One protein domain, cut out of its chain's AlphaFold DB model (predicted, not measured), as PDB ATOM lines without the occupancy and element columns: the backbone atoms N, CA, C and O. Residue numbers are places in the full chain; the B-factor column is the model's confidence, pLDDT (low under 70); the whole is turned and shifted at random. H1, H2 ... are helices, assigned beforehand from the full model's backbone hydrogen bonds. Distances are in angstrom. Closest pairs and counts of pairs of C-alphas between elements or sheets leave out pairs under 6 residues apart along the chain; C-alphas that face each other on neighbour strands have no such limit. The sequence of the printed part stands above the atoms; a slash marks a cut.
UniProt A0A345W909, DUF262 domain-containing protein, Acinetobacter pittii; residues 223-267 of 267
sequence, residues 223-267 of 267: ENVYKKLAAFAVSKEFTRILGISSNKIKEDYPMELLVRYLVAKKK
ATOM      1  N   GLU A 223     -11.862  53.979 -21.625       67.75
ATOM      2  CA  GLU A 223     -11.599  52.611 -22.070       67.75
ATOM      3  C   GLU A 223     -10.100  52.355 -22.324       67.75
ATOM      4  O   GLU A 223      -9.589  51.273 -22.028       67.75
ATOM      5  N   ASN A 224      -9.350  53.347 -22.820       72.94
ATOM      6  CA  ASN A 224      -7.921  53.181 -23.097       72.94
ATOM      7  C   ASN A 224      -7.109  53.074 -21.808       72.94
ATOM      8  O   ASN A 224      -6.137  52.315 -21.750       72.94
ATOM      9  N   VAL A 225      -7.500  53.812 -20.765       82.25
ATOM     10  CA  VAL A 225      -6.898  53.667 -19.432       82.25
ATOM     11  C   VAL A 225      -7.173  52.271 -18.899       82.25
ATOM     12  O   VAL A 225      -6.234  51.602 -18.466       82.25
ATOM     13  N   TYR A 226      -8.421  51.806 -18.983       81.06
ATOM     14  CA  TYR A 226      -8.762  50.454 -18.562       81.06
ATOM     15  C   TYR A 226      -7.897  49.408 -19.288       81.06
ATOM     16  O   TYR A 226      -7.262  48.582 -18.633       81.06
ATOM     17  N   LYS A 227      -7.812  49.464 -20.626       74.25
ATOM     18  CA  LYS A 227      -7.031  48.511 -21.439       74.25
ATOM     19  C   LYS A 227      -5.565  48.455 -21.017       74.25
ATOM     20  O   LYS A 227      -5.016  47.366 -20.868       74.25
ATOM     21  N   LYS A 228      -4.945  49.614 -20.769       84.06
ATOM     22  CA  LYS A 228      -3.559  49.699 -20.281       84.06
ATOM     23  C   LYS A 228      -3.398  49.063 -18.900       84.06
ATOM     24  O   LYS A 228      -2.452  48.311 -18.688       84.06
ATOM     25  N   LEU A 229      -4.321  49.340 -17.977       85.38
ATOM     26  CA  LEU A 229      -4.301  48.752 -16.635       85.38
ATOM     27  C   LEU A 229      -4.497  47.237 -16.680       85.38
ATOM     28  O   LEU A 229      -3.751  46.515 -16.031       85.38
ATOM     29  N   ALA A 230      -5.449  46.754 -17.476       80.19
ATOM     30  CA  ALA A 230      -5.713  45.331 -17.623       80.19
ATOM     31  C   ALA A 230      -4.532  44.588 -18.257       80.19
ATOM     32  O   ALA A 230      -4.196  43.504 -17.789       80.19
ATOM     33  N   ALA A 231      -3.885  45.172 -19.272       79.38
ATOM     34  CA  ALA A 231      -2.671  44.615 -19.870       79.38
ATOM     35  C   ALA A 231      -1.518  44.549 -18.855       79.38
ATOM     36  O   ALA A 231      -0.834  43.536 -18.758       79.38
ATOM     37  N   PHE A 232      -1.343  45.601 -18.050       86.38
ATOM     38  CA  PHE A 232      -0.325  45.628 -17.002       86.38
ATOM     39  C   PHE A 232      -0.610  44.625 -15.876       86.38
ATOM     40  O   PHE A 232       0.293  43.933 -15.417       86.38
ATOM     41  N   ALA A 233      -1.870  44.503 -15.453       83.44
ATOM     42  CA  ALA A 233      -2.278  43.606 -14.376       83.44
ATOM     43  C   ALA A 233      -1.982  42.127 -14.682       83.44
ATOM     44  O   ALA A 233      -1.763  41.344 -13.762       83.44
ATOM     45  N   VAL A 234      -1.957  41.736 -15.958       79.75
ATOM     46  CA  VAL A 234      -1.659  40.358 -16.380       79.75
ATOM     47  C   VAL A 234      -0.216  40.163 -16.854       79.75
ATOM     48  O   VAL A 234       0.112  39.081 -17.333       79.75
ATOM     49  N   SER A 235       0.655  41.172 -16.730       84.81
ATOM     50  CA  SER A 235       2.053  41.044 -17.157       84.81
ATOM     51  C   SER A 235       2.809  40.007 -16.311       84.81
ATOM     52  O   SER A 235       2.525  39.827 -15.115       84.81
ATOM     53  N   LYS A 236       3.791  39.324 -16.926       84.19
ATOM     54  CA  LYS A 236       4.632  38.319 -16.249       84.19
ATOM     55  C   LYS A 236       5.339  38.947 -15.039       84.19
ATOM     56  O   LYS A 236       5.396  38.350 -13.967       84.19
ATOM     57  N   GLU A 237       5.812  40.184 -15.160       87.88
ATOM     58  CA  GLU A 237       6.494  40.914 -14.088       87.88
ATOM     59  C   GLU A 237       5.558  41.194 -12.912       87.88
ATOM     60  O   GLU A 237       5.913  40.903 -11.769       87.88
ATOM     61  N   PHE A 238       4.362  41.730 -13.179       87.12
ATOM     62  CA  PHE A 238       3.407  42.108 -12.136       87.12
ATOM     63  C   PHE A 238       2.924  40.889 -11.342       87.12
ATOM     64  O   PHE A 238       2.933  40.891 -10.107       87.12
ATOM     65  N   THR A 239       2.545  39.826 -12.052       85.00
ATOM     66  CA  THR A 239       2.049  38.582 -11.447       85.00
ATOM     67  C   THR A 239       3.140  37.841 -10.671       85.00
ATOM     68  O   THR A 239       2.871  37.373  -9.561       85.00
ATOM     69  N   ARG A 240       4.380  37.815 -11.185       87.31
ATOM     70  CA  ARG A 240       5.542  37.217 -10.507       87.31
ATOM     71  C   ARG A 240       5.929  37.972  -9.237       87.31
ATOM     72  O   ARG A 240       6.115  37.339  -8.204       87.31
ATOM     73  N   ILE A 241       6.028  39.306  -9.286       89.06
ATOM     74  CA  ILE A 241       6.414  40.129  -8.120       89.06
ATOM     75  C   ILE A 241       5.429  39.943  -6.962       89.06
ATOM     76  O   ILE A 241       5.835  39.882  -5.803       89.06
ATOM     77  N   LEU A 242       4.136  39.846  -7.269       87.62
ATOM     78  CA  LEU A 242       3.081  39.712  -6.265       87.62
ATOM     79  C   LEU A 242       2.767  38.255  -5.889       87.62
ATOM     80  O   LEU A 242       1.897  38.030  -5.046       87.62
ATOM     81  N   GLY A 243       3.445  37.273  -6.494       85.69
ATOM     82  CA  GLY A 243       3.228  35.851  -6.223       85.69
ATOM     83  C   GLY A 243       1.788  35.399  -6.486       85.69
ATOM     84  O   GLY A 243       1.220  34.633  -5.703       85.69
ATOM     85  N   ILE A 244       1.152  35.916  -7.542       83.50
ATOM     86  CA  ILE A 244      -0.256  35.624  -7.834       83.50
ATOM     87  C   ILE A 244      -0.363  34.275  -8.550       83.50
ATOM     88  O   ILE A 244       0.219  34.077  -9.610       83.50
ATOM     89  N   SER A 245      -1.151  33.353  -7.992       78.25
ATOM     90  CA  SER A 245      -1.395  32.048  -8.612       78.25
ATOM     91  C   SER A 245      -2.262  32.148  -9.871       78.25
ATOM     92  O   SER A 245      -3.126  33.022  -9.988       78.25
ATOM     93  N   SER A 246      -2.113  31.182 -10.779       71.94
ATOM     94  CA  SER A 246      -2.893  31.085 -12.023       71.94
ATOM     95  C   SER A 246      -4.411  31.081 -11.797       71.94
ATOM     96  O   SER A 246      -5.158  31.673 -12.575       71.94
ATOM     97  N   ASN A 247      -4.886  30.489 -10.696       68.88
ATOM     98  CA  ASN A 247      -6.303  30.528 -10.318       68.88
ATOM     99  C   ASN A 247      -6.772  31.943  -9.955       68.88
ATOM    100  O   ASN A 247      -7.838  32.356 -10.399       68.88
ATOM    101  N   LYS A 248      -5.963  32.725  -9.233       71.81
ATOM    102  CA  LYS A 248      -6.308  34.112  -8.889       71.81
ATOM    103  C   LYS A 248      -6.245  35.057 -10.089       71.81
ATOM    104  O   LYS A 248      -6.999  36.023 -10.141       71.81
ATOM    105  N   ILE A 249      -5.394  34.769 -11.076       69.50
ATOM    106  CA  ILE A 249      -5.384  35.500 -12.354       69.50
ATOM    107  C   ILE A 249      -6.727  35.326 -13.080       69.50
ATOM    108  O   ILE A 249      -7.270  36.299 -13.600       69.50
ATOM    109  N   LYS A 250      -7.307  34.115 -13.059       62.12
ATOM    110  CA  LYS A 250      -8.630  33.838 -13.657       62.12
ATOM    111  C   LYS A 250      -9.768  34.605 -12.978       62.12
ATOM    112  O   LYS A 250     -10.767  34.879 -13.626       62.12
ATOM    113  N   GLU A 251      -9.598  34.965 -11.710       65.44
ATOM    114  CA  GLU A 251     -10.553  35.758 -10.925       65.44
ATOM    115  C   GLU A 251     -10.325  37.276 -11.066       65.44
ATOM    116  O   GLU A 251     -10.909  38.056 -10.323       65.44
ATOM    117  N   ASP A 252      -9.456  37.718 -11.987       70.62
ATOM    118  CA  ASP A 252      -9.095  39.132 -12.193       70.62
ATOM    119  C   ASP A 252      -8.486  39.794 -10.933       70.62
ATOM    120  O   ASP A 252      -8.376  41.016 -10.837       70.62
ATOM    121  N   TYR A 253      -8.020  38.999  -9.962       80.56
ATOM    122  CA  TYR A 253      -7.395  39.480  -8.726       80.56
ATOM    123  C   TYR A 253      -6.210  40.444  -8.945       80.56
ATOM    124  O   TYR A 253      -6.085  41.405  -8.179       80.56
ATOM    125  N   PRO A 254      -5.350  40.275  -9.973       85.12
ATOM    126  CA  PRO A 254      -4.305  41.256 -10.255       85.12
ATOM    127  C   PRO A 254      -4.855  42.661 -10.545       85.12
ATOM    128  O   PRO A 254      -4.301  43.653 -10.067       85.12
ATOM    129  N   MET A 255      -5.968  42.746 -11.280       84.75
ATOM    130  CA  MET A 255      -6.607  44.017 -11.619       84.75
ATOM    131  C   MET A 255      -7.149  44.705 -10.363       84.75
ATOM    132  O   MET A 255      -6.956  45.907 -10.173       84.75
ATOM    133  N   GLU A 256      -7.735  43.935  -9.446       85.00
ATOM    134  CA  GLU A 256      -8.183  44.444  -8.148       85.00
ATOM    135  C   GLU A 256      -7.049  45.088  -7.350       85.00
ATOM    136  O   GLU A 256      -7.199  46.195  -6.823       85.00
ATOM    137  N   LEU A 257      -5.910  44.397  -7.246       87.94
ATOM    138  CA  LEU A 257      -4.750  44.892  -6.508       87.94
ATOM    139  C   LEU A 257      -4.217  46.185  -7.120       87.94
ATOM    140  O   LEU A 257      -3.961  47.152  -6.394       87.94
ATOM    141  N   LEU A 258      -4.102  46.220  -8.448       88.81
ATOM    142  CA  LEU A 258      -3.635  47.387  -9.185       88.81
ATOM    143  C   LEU A 258      -4.539  48.602  -8.945       88.81
ATOM    144  O   LEU A 258      -4.058  49.678  -8.583       88.81
ATOM    145  N   VAL A 259      -5.853  48.432  -9.094       85.50
ATOM    146  CA  VAL A 259      -6.815  49.523  -8.900       85.50
ATOM    147  C   VAL A 259      -6.820  49.994  -7.445       85.50
ATOM    148  O   VAL A 259      -6.790  51.202  -7.195       85.50
ATOM    149  N   ARG A 260      -6.785  49.075  -6.469       86.81
ATOM    150  CA  ARG A 260      -6.686  49.433  -5.042       86.81
ATOM    151  C   ARG A 260      -5.432  50.247  -4.741       86.81
ATOM    152  O   ARG A 260      -5.524  51.245  -4.027       86.81
ATOM    153  N   TYR A 261      -4.288  49.861  -5.302       89.00
ATOM    154  CA  TYR A 261      -3.036  50.597  -5.138       89.00
ATOM    155  C   TYR A 261      -3.127  52.021  -5.703       89.00
ATOM    156  O   TYR A 261      -2.764  52.980  -5.020       89.00
ATOM    157  N   LEU A 262      -3.668  52.184  -6.914       85.81
ATOM    158  CA  LEU A 262      -3.827  53.503  -7.540       85.81
ATOM    159  C   LEU A 262      -4.750  54.431  -6.739       85.81
ATOM    160  O   LEU A 262      -4.490  55.632  -6.655       85.81
ATOM    161  N   VAL A 263      -5.802  53.880  -6.130       81.44
ATOM    162  CA  VAL A 263      -6.691  54.634  -5.234       81.44
ATOM    163  C   VAL A 263      -5.974  55.002  -3.934       81.44
ATOM    164  O   VAL A 263      -6.075  56.143  -3.487       81.44
ATOM    165  N   ALA A 264      -5.223  54.071  -3.340       82.69
ATOM    166  CA  ALA A 264      -4.499  54.300  -2.091       82.69
ATOM    167  C   ALA A 264      -3.371  55.338  -2.230       82.69
ATOM    168  O   ALA A 264      -3.149  56.117  -1.308       82.69
ATOM    169  N   LYS A 265      -2.697  55.391  -3.389       72.44
ATOM    170  CA  LYS A 265      -1.601  56.332  -3.680       72.44
ATOM    171  C   LYS A 265      -2.068  57.782  -3.893       72.44
ATOM    172  O   LYS A 265      -1.250  58.693  -3.887       72.44
ATOM    173  N   LYS A 266      -3.369  58.015  -4.108       57.16
ATOM    174  CA  LYS A 266      -3.951  59.354  -4.322       57.16
ATOM    175  C   LYS A 266      -4.284  60.116  -3.026       57.16
ATOM    176  O   LYS A 266      -4.991  61.121  -3.098       57.16
ATOM    177  N   LYS A 267      -3.804  59.650  -1.872       41.84
ATOM    178  CA  LYS A 267      -3.896  60.357  -0.589       41.84
ATOM    179  C   LYS A 267      -2.566  60.979  -0.203       41.84
ATOM    180  O   LYS A 267      -1.533  60.320  -0.445       41.84
TER     181      LYS A 267
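What this domain is: This is residues 223 to 267 of the 267 residues of the protein "DUF262 domain-containing protein" of Acinetobacter pittii (UniProt A0A345W909). Two longer helices, H1 and H4, make an open V: the last residue of H1 meets the first turns of H4, and their other ends spread apart. The short helices H2 and H3 sit around the closed end of the V, and residues 260 to 267, of which 260 to 264 belong to H4, stick out at the tip of one arm. The printed part has 45 residues with four named helices, in the order H1, H2, H3, H4, and no named strand; its class is all helix. It is compact, with a radius of gyration of the C-alphas of 10.5 A and spans of 29 by 23 by 18 A.

Where its parts are: H1 holds residues 223 to 233, 15.1 A from first to last C-alpha, and begins with C-alpha 223 at (-11.599, 52.611, -22.070). H2, residues 236 to 241, is 8.5 A long. H3, residues 246 to 250, is 6.6 A long. H4, residues 253 to 264, is 16.5 A long, from C-alpha 253 at (-7.395, 39.480, -8.726) to C-alpha 264 at (-4.499, 54.300, -2.091).

How they stand to each other: H1 and H4 touch, H4 with residues 254 to 258 alone; the closest C-alphas, of Ala 233 and Met 255, are 5.1 A apart. They run opposite ways at a steep tilt of 67 degrees. H2 is close to H1 but not clearly touching, the closest C-alphas being those of Phe 232 and Phe 238, 7.1 A apart. H2 and H4 are also close but not clearly touching, with C-alphas 239 and 254 the closest at 7.0 A. H3 and H4 are close but not clearly touching, at 7.5 A between the closest C-alphas, of Lys 248 and Pro 254. H1 and H3 are apart, and H2 and H3 only just apart, at 8.1 A. In H1, H2, H3 and H4 every O i to N i+4 pair is within hydrogen-bond range.

The domain as a whole: The two C-alphas farthest apart, of Asn 247 and Lys 267, are 31.5 A from each other. The printed part has no cut and ends at the chain's last residue, and its three links are tight. The mean pLDDT of the printed part is 79.4, with residues 223, 247, 249 to 251 and 266 to 267 under 70.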